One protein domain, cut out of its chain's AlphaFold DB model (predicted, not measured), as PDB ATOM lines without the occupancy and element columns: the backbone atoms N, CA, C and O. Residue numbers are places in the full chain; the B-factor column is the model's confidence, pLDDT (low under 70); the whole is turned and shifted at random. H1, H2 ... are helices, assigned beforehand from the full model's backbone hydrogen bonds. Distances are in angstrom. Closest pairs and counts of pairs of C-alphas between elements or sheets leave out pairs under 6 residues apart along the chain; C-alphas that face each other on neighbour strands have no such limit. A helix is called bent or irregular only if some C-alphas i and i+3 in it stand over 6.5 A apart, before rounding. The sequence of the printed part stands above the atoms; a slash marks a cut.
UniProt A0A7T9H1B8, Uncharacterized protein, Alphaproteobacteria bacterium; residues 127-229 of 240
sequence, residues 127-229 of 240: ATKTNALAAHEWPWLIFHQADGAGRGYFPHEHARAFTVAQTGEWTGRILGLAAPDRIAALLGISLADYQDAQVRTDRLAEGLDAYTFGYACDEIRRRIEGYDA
ATOM      1  N   ALA A 127     -17.449  15.937 171.655       67.25
ATOM      2  CA  ALA A 127     -18.786  16.290 172.132       67.25
ATOM      3  C   ALA A 127     -18.876  17.718 172.713       67.25
ATOM      4  O   ALA A 127     -19.976  18.206 172.982       67.25
ATOM      5  N   THR A 128     -17.742  18.389 172.932       68.88
ATOM      6  CA  THR A 128     -17.676  19.727 173.530       68.88
ATOM      7  C   THR A 128     -17.806  20.778 172.434       68.88
ATOM      8  O   THR A 128     -17.160  20.701 171.393       68.88
ATOM      9  N   LYS A 129     -18.651  21.789 172.663       72.44
ATOM     10  CA  LYS A 129     -18.747  22.939 171.753       72.44
ATOM     11  C   LYS A 129     -17.407  23.678 171.731       72.44
ATOM     12  O   LYS A 129     -16.817  23.881 172.786       72.44
ATOM     13  N   THR A 130     -16.953  24.126 170.565       71.88
ATOM     14  CA  THR A 130     -15.633  24.767 170.401       71.88
ATOM     15  C   THR A 130     -15.403  25.959 171.320       71.88
ATOM     16  O   THR A 130     -14.326  26.098 171.886       71.88
ATOM     17  N   ASN A 131     -16.429  26.780 171.553       71.44
ATOM     18  CA  ASN A 131     -16.361  27.927 172.461       71.44
ATOM     19  C   ASN A 131     -16.194  27.550 173.948       71.44
ATOM     20  O   ASN A 131     -15.950  28.424 174.776       71.44
ATOM     21  N   ALA A 132     -16.375  26.274 174.291       73.31
ATOM     22  CA  ALA A 132     -16.186  25.720 175.625       73.31
ATOM     23  C   ALA A 132     -14.901  24.880 175.738       73.31
ATOM     24  O   ALA A 132     -14.615  24.372 176.822       73.31
ATOM     25  N   LEU A 133     -14.134  24.729 174.650       70.75
ATOM     26  CA  LEU A 133     -12.853  24.031 174.681       70.75
ATOM     27  C   LEU A 133     -11.786  24.894 175.348       70.75
ATOM     28  O   LEU A 133     -11.586  26.064 175.011       70.75
ATOM     29  N   ALA A 134     -11.048  24.288 176.270       69.62
ATOM     30  CA  ALA A 134      -9.875  24.906 176.856       69.62
ATOM     31  C   ALA A 134      -8.739  24.999 175.824       69.62
ATOM     32  O   ALA A 134      -8.600  24.158 174.937       69.62
ATOM     33  N   ALA A 135      -7.858  25.992 175.976       65.69
ATOM     34  CA  ALA A 135      -6.747  26.249 175.050       65.69
ATOM     35  C   ALA A 135      -5.886  25.004 174.736       65.69
ATOM     36  O   ALA A 135      -5.462  24.805 173.603       65.69
ATOM     37  N   HIS A 136      -5.656  24.139 175.727       64.19
ATOM     38  CA  HIS A 136      -4.844  22.927 175.576       64.19
ATOM     39  C   HIS A 136      -5.567  21.767 174.863       64.19
ATOM     40  O   HIS A 136      -4.938  20.760 174.551       64.19
ATOM     41  N   GLU A 137      -6.871  21.892 174.610       66.94
ATOM     42  CA  GLU A 137      -7.712  20.881 173.953       66.94
ATOM     43  C   GLU A 137      -7.819  21.122 172.444       66.94
ATOM     44  O   GLU A 137      -8.038  20.189 171.672       66.94
ATOM     45  N   TRP A 138      -7.604  22.362 172.003       70.81
ATOM     46  CA  TRP A 138      -7.643  22.745 170.594       70.81
ATOM     47  C   TRP A 138      -6.699  21.942 169.692       70.81
ATOM     48  O   TRP A 138      -7.178  21.435 168.677       70.81
ATOM     49  N   PRO A 139      -5.415  21.723 170.049       69.81
ATOM     50  CA  PRO A 139      -4.518  20.916 169.220       69.81
ATOM     51  C   PRO A 139      -5.067  19.514 168.935       69.81
ATOM     52  O   PRO A 139      -4.859  18.964 167.858       69.81
ATOM     53  N   TRP A 140      -5.814  18.946 169.881       65.25
ATOM     54  CA  TRP A 140      -6.373  17.605 169.778       65.25
ATOM     55  C   TRP A 140      -7.577  17.519 168.851       65.25
ATOM     56  O   TRP A 140      -7.658  16.603 168.029       65.25
ATOM     57  N   LEU A 141      -8.496  18.481 168.961       71.06
ATOM     58  CA  LEU A 141      -9.623  18.584 168.041       71.06
ATOM     59  C   LEU A 141      -9.114  18.769 166.608       71.06
ATOM     60  O   LEU A 141      -9.533  18.047 165.706       71.06
ATOM     61  N   ILE A 142      -8.184  19.703 166.413       71.31
ATOM     62  CA  ILE A 142      -7.638  20.030 165.096       71.31
ATOM     63  C   ILE A 142      -6.893  18.825 164.519       71.31
ATOM     64  O   ILE A 142      -7.122  18.478 163.365       71.31
ATOM     65  N   PHE A 143      -6.081  18.136 165.327       71.50
ATOM     66  CA  PHE A 143      -5.394  16.916 164.908       71.50
ATOM     67  C   PHE A 143      -6.371  15.860 164.405       71.50
ATOM     68  O   PHE A 143      -6.173  15.291 163.335       71.50
ATOM     69  N   HIS A 144      -7.458  15.625 165.142       69.50
ATOM     70  CA  HIS A 144      -8.483  14.674 164.732       69.50
ATOM     71  C   HIS A 144      -9.132  15.067 163.394       69.50
ATOM     72  O   HIS A 144      -9.323  14.214 162.526       69.50
ATOM     73  N   GLN A 145      -9.447  16.353 163.192       75.06
ATOM     74  CA  GLN A 145     -10.027  16.807 161.922       75.06
ATOM     75  C   GLN A 145      -9.030  16.723 160.764       75.06
ATOM     76  O   GLN A 145      -9.392  16.270 159.677       75.06
ATOM     77  N   ALA A 146      -7.777  17.104 161.000       69.88
ATOM     78  CA  ALA A 146      -6.727  17.090 159.994       69.88
ATOM     79  C   ALA A 146      -6.261  15.670 159.633       69.88
ATOM     80  O   ALA A 146      -5.857  15.438 158.496       69.88
ATOM     81  N   ASP A 147      -6.340  14.704 160.553       69.56
ATOM     82  CA  ASP A 147      -6.107  13.279 160.271       69.56
ATOM     83  C   ASP A 147      -7.238  12.696 159.415       69.56
ATOM     84  O   ASP A 147      -6.973  12.024 158.417       69.56
ATOM     85  N   GLY A 148      -8.494  13.025 159.741       65.00
ATOM     86  CA  GLY A 148      -9.654  12.621 158.946       65.00
ATOM     87  C   GLY A 148      -9.590  13.134 157.505       65.00
ATOM     88  O   GLY A 148      -9.720  12.346 156.570       65.00
ATOM     89  N   ALA A 149      -9.327  14.432 157.326       68.69
ATOM     90  CA  ALA A 149      -9.170  15.032 156.004       68.69
ATOM     91  C   ALA A 149      -7.925  14.486 155.285       68.69
ATOM     92  O   ALA A 149      -8.012  14.027 154.151       68.69
ATOM     93  N   GLY A 150      -6.773  14.442 155.961       64.75
ATOM     94  CA  GLY A 150      -5.526  13.975 155.359       64.75
ATOM     95  C   GLY A 150      -5.638  12.561 154.787       64.75
ATOM     96  O   GLY A 150      -5.222  12.314 153.658       64.75
ATOM     97  N   ARG A 151      -6.251  11.633 155.529       65.06
ATOM     98  CA  ARG A 151      -6.443  10.242 155.080       65.06
ATOM     99  C   ARG A 151      -7.529  10.074 154.027       65.06
ATOM    100  O   ARG A 151      -7.468   9.112 153.268       65.06
ATOM    101  N   GLY A 152      -8.530  10.954 154.016       64.69
ATOM    102  CA  GLY A 152      -9.594  10.931 153.012       64.69
ATOM    103  C   GLY A 152      -9.096  11.310 151.619       64.69
ATOM    104  O   GLY A 152      -9.665  10.860 150.627       64.69
ATOM    105  N   TYR A 153      -8.021  12.097 151.557       66.19
ATOM    106  CA  TYR A 153      -7.593  12.779 150.340       66.19
ATOM    107  C   TYR A 153      -6.177  12.440 149.873       66.19
ATOM    108  O   TYR A 153      -5.897  12.567 148.683       66.19
ATOM    109  N   PHE A 154      -5.286  11.976 150.755       60.19
ATOM    110  CA  PHE A 154      -3.886  11.741 150.398       60.19
ATOM    111  C   PHE A 154      -3.400  10.326 150.725       60.19
ATOM    112  O   PHE A 154      -3.854   9.702 151.691       60.19
ATOM    113  N   PRO A 155      -2.385   9.833 149.988       60.16
ATOM    114  CA  PRO A 155      -1.598   8.683 150.407       60.16
ATOM    115  C   PRO A 155      -1.026   8.880 151.814       60.16
ATOM    116  O   PRO A 155      -0.721   9.995 152.234       60.16
ATOM    117  N   HIS A 156      -0.831   7.779 152.535       53.09
ATOM    118  CA  HIS A 156      -0.530   7.781 153.969       53.09
ATOM    119  C   HIS A 156       0.652   8.682 154.388       53.09
ATOM    120  O   HIS A 156       0.606   9.339 155.428       53.09
ATOM    121  N   GLU A 157       1.717   8.725 153.587       54.81
ATOM    122  CA  GLU A 157       2.899   9.554 153.854       54.81
ATOM    123  C   GLU A 157       2.620  11.061 153.748       54.81
ATOM    124  O   GLU A 157       3.112  11.846 154.561       54.81
ATOM    125  N   HIS A 158       1.770  11.451 152.799       64.69
ATOM    126  CA  HIS A 158       1.340  12.825 152.561       64.69
ATOM    127  C   HIS A 158       0.259  13.254 153.550       64.69
ATOM    128  O   HIS A 158       0.345  14.347 154.105       64.69
ATOM    129  N   ALA A 159      -0.678  12.355 153.860       61.56
ATOM    130  CA  ALA A 159      -1.697  12.547 154.885       61.56
ATOM    131  C   ALA A 159      -1.066  12.927 156.229       61.56
ATOM    132  O   ALA A 159      -1.494  13.878 156.864       61.56
ATOM    133  N   ARG A 160       0.007  12.237 156.636       61.16
ATOM    134  CA  ARG A 160       0.683  12.500 157.912       61.16
ATOM    135  C   ARG A 160       1.367  13.868 157.959       61.16
ATOM    136  O   ARG A 160       1.274  14.548 158.979       61.16
ATOM    137  N   ALA A 161       2.064  14.249 156.887       65.06
ATOM    138  CA  ALA A 161       2.695  15.565 156.793       65.06
ATOM    139  C   ALA A 161       1.636  16.674 156.831       65.06
ATOM    140  O   ALA A 161       1.731  17.580 157.657       65.06
ATOM    141  N   PHE A 162       0.578  16.509 156.032       76.06
ATOM    142  CA  PHE A 162      -0.578  17.393 155.990       76.06
ATOM    143  C   PHE A 162      -1.234  17.549 157.366       76.06
ATOM    144  O   PHE A 162      -1.405  18.666 157.841       76.06
ATOM    145  N   THR A 163      -1.527  16.445 158.061       74.81
ATOM    146  CA  THR A 163      -2.134  16.475 159.397       74.81
ATOM    147  C   THR A 163      -1.291  17.277 160.378       74.81
ATOM    148  O   THR A 163      -1.827  18.124 161.085       74.81
ATOM    149  N   VAL A 164       0.024  17.050 160.430       71.88
ATOM    150  CA  VAL A 164       0.912  17.761 161.364       71.88
ATOM    151  C   VAL A 164       1.004  19.247 161.021       71.88
ATOM    152  O   VAL A 164       0.875  20.084 161.918       71.88
ATOM    153  N   ALA A 165       1.188  19.579 159.742       79.69
ATOM    154  CA  ALA A 165       1.287  20.958 159.280       79.69
ATOM    155  C   ALA A 165      -0.001  21.737 159.579       79.69
ATOM    156  O   ALA A 165       0.053  22.757 160.266       79.69
ATOM    157  N   GLN A 166      -1.154  21.191 159.185       84.69
ATOM    158  CA  GLN A 166      -2.461  21.807 159.409       84.69
ATOM    159  C   GLN A 166      -2.823  21.876 160.893       84.69
ATOM    160  O   GLN A 166      -3.386  22.874 161.340       84.69
ATOM    161  N   THR A 167      -2.446  20.872 161.693       78.81
ATOM    162  CA  THR A 167      -2.648  20.941 163.148       78.81
ATOM    163  C   THR A 167      -1.887  22.112 163.749       78.81
ATOM    164  O   THR A 167      -2.457  22.877 164.526       78.81
ATOM    165  N   GLY A 168      -0.616  22.276 163.382       77.06
ATOM    166  CA  GLY A 168       0.196  23.382 163.874       77.06
ATOM    167  C   GLY A 168      -0.289  24.741 163.385       77.06
ATOM    168  O   GLY A 168      -0.385  25.665 164.185       77.06
ATOM    169  N   GLU A 169      -0.653  24.848 162.108       87.44
ATOM    170  CA  GLU A 169      -1.165  26.077 161.499       87.44
ATOM    171  C   GLU A 169      -2.445  26.566 162.190       87.44
ATOM    172  O   GLU A 169      -2.497  27.691 162.693       87.44
ATOM    173  N   TRP A 170      -3.457  25.703 162.301       82.50
ATOM    174  CA  TRP A 170      -4.723  26.052 162.945       82.50
ATOM    175  C   TRP A 170      -4.567  26.280 164.448       82.50
ATOM    176  O   TRP A 170      -5.171  27.206 164.988       82.50
ATOM    177  N   THR A 171      -3.716  25.503 165.127       77.88
ATOM    178  CA  THR A 171      -3.400  25.735 166.547       77.88
ATOM    179  C   THR A 171      -2.755  27.104 166.735       77.88
ATOM    180  O   THR A 171      -3.141  27.849 167.634       77.88
ATOM    181  N   GLY A 172      -1.798  27.454 165.873       78.69
ATOM    182  CA  GLY A 172      -1.148  28.759 165.872       78.69
ATOM    183  C   GLY A 172      -2.147  29.891 165.667       78.69
ATOM    184  O   GLY A 172      -2.160  30.853 166.433       78.69
ATOM    185  N   ARG A 173      -3.055  29.735 164.702       85.06
ATOM    186  CA  ARG A 173      -4.101  30.717 164.403       85.06
ATOM    187  C   ARG A 173      -5.081  30.915 165.561       85.06
ATOM    188  O   ARG A 173      -5.331  32.051 165.945       85.06
ATOM    189  N   ILE A 174      -5.610  29.829 166.125       80.00
ATOM    190  CA  ILE A 174      -6.637  29.871 167.179       80.00
ATOM    191  C   ILE A 174      -6.061  30.361 168.510       80.00
ATOM    192  O   ILE A 174      -6.708  31.123 169.223       80.00
ATOM    193  N   LEU A 175      -4.832  29.957 168.846       78.31
ATOM    194  CA  LEU A 175      -4.187  30.333 170.107       78.31
ATOM    195  C   LEU A 175      -3.335  31.610 170.005       78.31
ATOM    196  O   LEU A 175      -2.709  31.997 170.992       78.31
ATOM    197  N   GLY A 176      -3.276  32.255 168.834       82.75
ATOM    198  CA  GLY A 176      -2.463  33.454 168.611       82.75
ATOM    199  C   GLY A 176      -0.953  33.206 168.731       82.75
ATOM    200  O   GLY A 176      -0.207  34.072 169.190       82.75
ATOM    201  N   LEU A 177      -0.486  32.012 168.360       79.62
ATOM    202  CA  LEU A 177       0.922  31.624 168.406       79.62
ATOM    203  C   LEU A 177       1.527  31.702 167.005       79.62
ATOM    204  O   LEU A 177       1.176  30.924 166.127       79.62
ATOM    205  N   ALA A 178       2.480  32.615 166.818       78.81
ATOM    206  CA  ALA A 178       3.202  32.765 165.551       78.81
ATOM    207  C   ALA A 178       4.539  32.004 165.514       78.81
ATOM    208  O   ALA A 178       5.118  31.819 164.449       78.81
ATOM    209  N   ALA A 179       5.056  31.594 166.677       86.94
ATOM    210  CA  ALA A 179       6.400  31.041 166.805       86.94
ATOM    211  C   ALA A 179       6.397  29.512 166.553       86.94
ATOM    212  O   ALA A 179       5.776  28.778 167.335       86.94
ATOM    213  N   PRO A 180       7.069  29.008 165.495       80.81
ATOM    214  CA  PRO A 180       7.026  27.589 165.119       80.81
ATOM    215  C   PRO A 180       7.558  26.637 166.194       80.81
ATOM    216  O   PRO A 180       7.091  25.510 166.316       80.81
ATOM    217  N   ASP A 181       8.514  27.084 167.002       76.44
ATOM    218  CA  ASP A 181       9.071  26.345 168.135       76.44
ATOM    219  C   ASP A 181       8.033  26.136 169.248       76.44
ATOM    220  O   ASP A 181       7.935  25.042 169.806       76.44
ATOM    221  N   ARG A 182       7.205  27.151 169.528       74.38
ATOM    222  CA  ARG A 182       6.112  27.058 170.508       74.38
ATOM    223  C   ARG A 182       4.982  26.163 170.012       74.38
ATOM    224  O   ARG A 182       4.432  25.399 170.803       74.38
ATOM    225  N   ILE A 183       4.669  26.221 168.717       72.25
ATOM    226  CA  ILE A 183       3.699  25.321 168.081       72.25
ATOM    227  C   ILE A 183       4.214  23.879 168.145       72.25
ATOM    228  O   ILE A 183       3.523  23.005 168.660       72.25
ATOM    229  N   ALA A 184       5.454  23.631 167.719       63.19
ATOM    230  CA  ALA A 184       6.069  22.307 167.778       63.19
ATOM    231  C   ALA A 184       6.088  21.742 169.211       63.19
ATOM    232  O   ALA A 184       5.741  20.578 169.421       63.19
ATOM    233  N   ALA A 185       6.406  22.577 170.206       65.06
ATOM    234  CA  ALA A 185       6.380  22.194 171.615       65.06
ATOM    235  C   ALA A 185       4.974  21.799 172.104       65.06
ATOM    236  O   ALA A 185       4.846  20.806 172.819       65.06
ATOM    237  N   LEU A 186       3.925  22.524 171.698       59.09
ATOM    238  CA  LEU A 186       2.529  22.185 172.020       59.09
ATOM    239  C   LEU A 186       2.077  20.871 171.386       59.09
ATOM    240  O   LEU A 186       1.331  20.115 172.002       59.09
ATOM    241  N   LEU A 187       2.553  20.587 170.175       58.12
ATOM    242  CA  LEU A 187       2.290  19.328 169.480       58.12
ATOM    243  C   LEU A 187       3.156  18.167 169.996       58.12
ATOM    244  O   LEU A 187       2.939  17.018 169.616       58.12
ATOM    245  N   GLY A 188       4.146  18.446 170.850       56.06
ATOM    246  CA  GLY A 188       5.074  17.443 171.369       56.06
ATOM    247  C   GLY A 188       6.046  16.895 170.318       56.06
ATOM    248  O   GLY A 188       6.503  15.757 170.452       56.06
ATOM    249  N   ILE A 189       6.364  17.676 169.280       54.81
ATOM    250  CA  ILE A 189       7.295  17.312 168.198       54.81
ATOM    251  C   ILE A 189       8.513  18.241 168.175       54.81
ATOM    252  O   ILE A 189       8.527  19.298 168.806       54.81
ATOM    253  N   SER A 190       9.572  17.848 167.462       65.44
ATOM    254  CA  SER A 190      10.721  18.738 167.274       65.44
ATOM    255  C   SER A 190      10.403  19.839 166.257       65.44
ATOM    256  O   SER A 190       9.612  19.630 165.338       65.44
ATOM    257  N   LEU A 191      11.057  20.998 166.390       71.62
ATOM    258  CA  LEU A 191      10.942  22.086 165.412       71.62
ATOM    259  C   LEU A 191      11.309  21.616 163.993       71.62
ATOM    260  O   LEU A 191      10.612  21.950 163.044       71.62
ATOM    261  N   ALA A 192      12.357  20.797 163.865       68.00
ATOM    262  CA  ALA A 192      12.792  20.265 162.577       68.00
ATOM    263  C   ALA A 192      11.733  19.356 161.931       68.00
ATOM    264  O   ALA A 192      11.498  19.453 160.731       68.00
ATOM    265  N   ASP A 193      11.062  18.507 162.719       60.75
ATOM    266  CA  ASP A 193       9.993  17.638 162.210       60.75
ATOM    267  C   ASP A 193       8.742  18.445 161.828       60.75
ATOM    268  O   ASP A 193       8.080  18.125 160.841       60.75
ATOM    269  N   TYR A 194       8.422  19.504 162.584       70.19
ATOM    270  CA  TYR A 194       7.331  20.416 162.236       70.19
ATOM    271  C   TYR A 194       7.611  21.138 160.912       70.19
ATOM    272  O   TYR A 194       6.765  21.140 160.022       70.19
ATOM    273  N   GLN A 195       8.820  21.672 160.745       79.31
ATOM    274  CA  GLN A 195       9.241  22.350 159.518       79.31
ATOM    275  C   GLN A 195       9.309  21.399 158.314       79.31
ATOM    276  O   GLN A 195       8.892  21.777 157.225       79.31
ATOM    277  N   ASP A 196       9.772  20.154 158.489       76.25
ATOM    278  CA  ASP A 196       9.732  19.135 157.425       76.25
ATOM    279  C   ASP A 196       8.287  18.822 157.006       76.25
ATOM    280  O   ASP A 196       7.989  18.739 155.814       76.25
ATOM    281  N   ALA A 197       7.364  18.707 157.968       70.88
ATOM    282  CA  ALA A 197       5.946  18.522 157.674       70.88
ATOM    283  C   ALA A 197       5.357  19.714 156.905       70.88
ATOM    284  O   ALA A 197       4.628  19.490 155.938       70.88
ATOM    285  N   GLN A 198       5.703  20.950 157.280       83.31
ATOM    286  CA  GLN A 198       5.301  22.158 156.550       83.31
ATOM    287  C   GLN A 198       5.820  22.127 155.109       83.31
ATOM    288  O   GLN A 198       5.019  22.128 154.185       83.31
ATOM    289  N   VAL A 199       7.126  21.927 154.902       82.31
ATOM    290  CA  VAL A 199       7.735  21.884 153.558       82.31
ATOM    291  C   VAL A 199       7.116  20.798 152.671       82.31
ATOM    292  O   VAL A 199       6.898  21.005 151.478       82.31
ATOM    293  N   ARG A 200       6.831  19.611 153.219       77.06
ATOM    294  CA  ARG A 200       6.170  18.532 152.462       77.06
ATOM    295  C   ARG A 200       4.725  18.865 152.112       77.06
ATOM    296  O   ARG A 200       4.257  18.454 151.054       77.06
ATOM    297  N   THR A 201       4.039  19.574 152.999       81.38
ATOM    298  CA  THR A 201       2.663  20.038 152.805       81.38
ATOM    299  C   THR A 201       2.611  21.153 151.760       81.38
ATOM    300  O   THR A 201       1.779  21.094 150.862       81.38
ATOM    301  N   ASP A 202       3.567  22.081 151.771       85.12
ATOM    302  CA  ASP A 202       3.693  23.138 150.759       85.12
ATOM    303  C   ASP A 202       3.940  22.543 149.364       85.12
ATOM    304  O   ASP A 202       3.285  22.908 148.392       85.12
ATOM    305  N   ARG A 203       4.789  21.512 149.262       79.75
ATOM    306  CA  ARG A 203       4.998  20.779 147.997       79.75
ATOM    307  C   ARG A 203       3.739  20.075 147.485       79.75
ATOM    308  O   ARG A 203       3.576  19.933 146.271       79.75
ATOM    309  N   LEU A 204       2.863  19.611 148.382       75.94
ATOM    310  CA  LEU A 204       1.562  19.053 147.995       75.94
ATOM    311  C   LEU A 204       0.656  20.137 147.408       75.94
ATOM    312  O   LEU A 204       0.009  19.883 146.389       75.94
ATOM    313  N   ALA A 205       0.661  21.328 148.010       80.19
ATOM    314  CA  ALA A 205      -0.081  22.483 147.524       80.19
ATOM    315  C   ALA A 205       0.437  22.989 146.164       80.19
ATOM    316  O   ALA A 205      -0.357  23.414 145.331       80.19
ATOM    317  N   GLU A 206       1.750  22.916 145.920       77.00
ATOM    318  CA  GLU A 206       2.386  23.457 144.712       77.00
ATOM    319  C   GLU A 206       2.348  22.529 143.488       77.00
ATOM    320  O   GLU A 206       2.299  23.029 142.365       77.00
ATOM    321  N   GLY A 207       2.414  21.199 143.655       63.53
ATOM    322  CA  GLY A 207       2.833  20.341 142.533       63.53
ATOM    323  C   GLY A 207       2.110  19.018 142.303       63.53
ATOM    324  O   GLY A 207       2.102  18.553 141.166       63.53
ATOM    325  N   LEU A 208       1.533  18.378 143.323       55.09
ATOM    326  CA  LEU A 208       1.065  16.987 143.186       55.09
ATOM    327  C   LEU A 208      -0.456  16.840 143.152       55.09
ATOM    328  O   LEU A 208      -0.935  15.957 142.447       55.09
ATOM    329  N   ASP A 209      -1.203  17.700 143.852       63.25
ATOM    330  CA  ASP A 209      -2.668  17.677 143.828       63.25
ATOM    331  C   ASP A 209      -3.279  18.940 144.475       63.25
ATOM    332  O   ASP A 209      -3.974  18.878 145.490       63.25
ATOM    333  N   ALA A 210      -2.982  20.120 143.918       69.69
ATOM    334  CA  ALA A 210      -3.415  21.411 144.476       69.69
ATOM    335  C   ALA A 210      -4.944  21.515 144.655       69.69
ATOM    336  O   ALA A 210      -5.436  22.172 145.575       69.69
ATOM    337  N   TYR A 211      -5.704  20.836 143.789       74.88
ATOM    338  CA  TYR A 211      -7.160  20.778 143.866       74.88
ATOM    339  C   TYR A 211      -7.614  19.997 145.103       74.88
ATOM    340  O   TYR A 211      -8.335  20.537 145.942       74.88
ATOM    341  N   THR A 212      -7.143  18.761 145.274       74.44
ATOM    342  CA  THR A 212      -7.456  17.937 146.449       74.44
ATOM    343  C   THR A 212      -6.909  18.539 147.742       74.44
ATOM    344  O   THR A 212      -7.557  18.453 148.785       74.44
ATOM    345  N   PHE A 213      -5.766  19.227 147.674       78.62
ATOM    346  CA  PHE A 213      -5.232  20.029 148.773       78.62
ATOM    347  C   PHE A 213      -6.219  21.094 149.247       78.62
ATOM    348  O   PHE A 213      -6.534  21.158 150.437       78.62
ATOM    349  N   GLY A 214      -6.770  21.871 148.311       79.25
ATOM    350  CA  GLY A 214      -7.826  22.838 148.598       79.25
ATOM    351  C   GLY A 214      -9.035  22.196 149.281       79.25
ATOM    352  O   GLY A 214      -9.489  22.702 150.304       79.25
ATOM    353  N   TYR A 215      -9.504  21.040 148.793       80.94
ATOM    354  CA  TYR A 215     -10.629  20.319 149.405       80.94
ATOM    355  C   TYR A 215     -10.344  19.838 150.826       80.94
ATOM    356  O   TYR A 215     -11.198  20.002 151.698       80.94
ATOM    357  N   ALA A 216      -9.166  19.268 151.074       75.94
ATOM    358  CA  ALA A 216      -8.795  18.777 152.395       75.94
ATOM    359  C   ALA A 216      -8.687  19.930 153.409       75.94
ATOM    360  O   ALA A 216      -9.203  19.828 154.525       75.94
ATOM    361  N   CYS A 217      -8.085  21.055 153.010       82.19
ATOM    362  CA  CYS A 217      -8.037  22.275 153.815       82.19
ATOM    363  C   CYS A 217      -9.440  22.845 154.061       82.19
ATOM    364  O   CYS A 217      -9.771  23.185 155.195       82.19
ATOM    365  N   ASP A 218     -10.295  22.887 153.037       80.06
ATOM    366  CA  ASP A 218     -11.683  23.341 153.153       80.06
ATOM    367  C   ASP A 218     -12.554  22.416 154.000       80.06
ATOM    368  O   ASP A 218     -13.545  22.862 154.575       80.06
ATOM    369  N   GLU A 219     -12.229  21.131 154.077       79.38
ATOM    370  CA  GLU A 219     -12.896  20.185 154.963       79.38
ATOM    371  C   GLU A 219     -12.486  20.401 156.419       79.38
ATOM    372  O   GLU A 219     -13.365  20.475 157.277       79.38
ATOM    373  N   ILE A 220     -11.190  20.569 156.707       79.75
ATOM    374  CA  ILE A 220     -10.714  20.955 158.046       79.75
ATOM    375  C   ILE A 220     -11.379  22.263 158.452       79.75
ATOM    376  O   ILE A 220     -11.988  22.345 159.515       79.75
ATOM    377  N   ARG A 221     -11.328  23.251 157.561       79.12
ATOM    378  CA  ARG A 221     -11.957  24.547 157.733       79.12
ATOM    379  C   ARG A 221     -13.448  24.402 157.994       79.12
ATOM    380  O   ARG A 221     -13.888  24.831 159.039       79.12
ATOM    381  N   ARG A 222     -14.231  23.704 157.168       75.19
ATOM    382  CA  ARG A 222     -15.667  23.462 157.433       75.19
ATOM    383  C   ARG A 222     -15.932  22.685 158.717       75.19
ATOM    384  O   ARG A 222     -16.994  22.843 159.300       75.19
ATOM    385  N   ARG A 223     -15.010  21.842 159.170       74.50
ATOM    386  CA  ARG A 223     -15.144  21.087 160.424       74.50
ATOM    387  C   ARG A 223     -14.684  21.864 161.648       74.50
ATOM    388  O   ARG A 223     -15.047  21.465 162.744       74.50
ATOM    389  N   ILE A 224     -13.918  22.937 161.478       70.75
ATOM    390  CA  ILE A 224     -13.520  23.875 162.532       70.75
ATOM    391  C   ILE A 224     -14.477  25.081 162.519       70.75
ATOM    392  O   ILE A 224     -15.168  25.323 163.498       70.75
ATOM    393  N   GLU A 225     -14.635  25.752 161.380       65.75
ATOM    394  CA  GLU A 225     -15.565  26.862 161.127       65.75
ATOM    395  C   GLU A 225     -17.041  26.435 161.100       65.75
ATOM    396  O   GLU A 225     -17.923  27.234 161.391       65.75
ATOM    397  N   GLY A 226     -17.364  25.169 160.818       58.00
ATOM    398  CA  GLY A 226     -18.722  24.642 161.022       58.00
ATOM    399  C   GLY A 226     -19.138  24.644 162.494       58.00
ATOM    400  O   GLY A 226     -20.332  24.610 162.790       58.00
ATOM    401  N   TYR A 227     -18.174  24.759 163.414       52.53
ATOM    402  CA  TYR A 227     -18.434  25.111 164.805       52.53
ATOM    403  C   TYR A 227     -18.436  26.641 165.051       52.53
ATOM    404  O   TYR A 227     -19.093  27.079 165.995       52.53
ATOM    405  N   ASP A 228     -17.807  27.459 164.193       42.59
ATOM    406  CA  ASP A 228     -17.831  28.941 164.229       42.59
ATOM    407  C   ASP A 228     -19.037  29.588 163.523       42.59
ATOM    408  O   ASP A 228     -19.367  30.732 163.824       42.59
ATOM    409  N   ALA A 229     -19.801  28.882 162.683       45.72
ATOM    410  CA  ALA A 229     -21.084  29.389 162.165       45.72
ATOM    411  C   ALA A 229     -22.120  29.670 163.290       45.72
ATOM    412  O   ALA A 229     -23.179  30.257 163.058       45.72
TER     413      ALA A 229
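AT A GLANCE: This is residues 127 to 229 of the 240 residues of an uncharacterized protein of Alphaproteobacteria bacterium (UniProt A0A7T9H1B8). Helix H2 runs through the middle of a compact body of helices, with H1 and H5 on one side of it and H3 and H4 on the other. H1, H2 and H5 make a loose three-helix bundle whose centres form a triangle, while H4 crosses H2 steeply and short H3 lies across it nearer its last residues. The printed part has 103 residues with five named helices, H1 to H5 in chain order, and no named strand; the class is all helix. The radius of gyration of the C-alphas is 13.0 A, and the spans are 38 by 29 by 19 A.

IN THESE COORDINATES: Start at Ala 127 and pass residues 127 to 137, which belong to no named helix. Find C-alpha 138 at (-7.643, 22.745, 170.594); from there H1, residues 138 to 153, runs 22.6 A. H2, the longest helix by residues, takes residues 156 to 175 and runs 28.0 A from C-alpha 156 at (-0.530, 7.781, 153.969). Next come H3, residues 180 to 187, and H4, residues 191 to 208, which runs 24.9 A. H4 is irregular: C-alphas 205 and 208 are 7.1 A apart. H5, residues 210 to 228, runs 25.6 A to C-alpha 228 at (-17.831, 28.941, 164.229), with a kink of 31 degrees near residue 222.

HOW THE PARTS SIT: Begin with the bundle of H1, H2 and H5, three helices grouped together. H1 and H2 form a helical hairpin and touch, closest at the C-alphas of Gly 150 and Ala 159, 4.1 A; they run opposite ways at a shallow tilt of 33 degrees, only just short of steep. H1 touches H5, closest at the C-alphas of Ala 149 and Ala 216, 5.2 A, opposite ways at a steep tilt of 36 degrees, only just past shallow. H2 and H5 are close but not clearly touching, with the C-alphas of Gln 166 and Cys 217 closest at 7.9 A. Look next at Ala 161 and Ala 197, whose C-alphas, 4.5 A apart, are the closest of H2 and H4; these helices touch at a steep tilt of 67 degrees, only just short of about perpendicular. With residues 168 to 172 alone, H2 touches H3, closest at the C-alphas of Gly 168 and Ile 183, 5.8 A, about perpendicular at 75 degrees. H3 touches H4, which meets it with residues 191 to 195 alone; the C-alphas of Asp 181 and Leu 191 are closest at 5.4 A. H4 and H5 touch only at the corner by their link, closest at the C-alphas of Ala 205 and Phe 213, 5.8 A. H1 and H4 are apart, as are H3 and H5. Every O i to N i+4 pair is within hydrogen-bond range in H1 and H3; the counts are 15 of 16 in H2, 13 of 14 in H4 and 14 of 15 in H5.

THE WHOLE: The two C-alphas farthest apart are those of Ala 132 and Gly 207, 38.5 A. The printed part has no cut, and the four links between named helices are tight. The mean pLDDT of the printed part is 71.1; look for values under 70 at 43 residues, among them 146 to 161, 184 to 190 and 225 to 229.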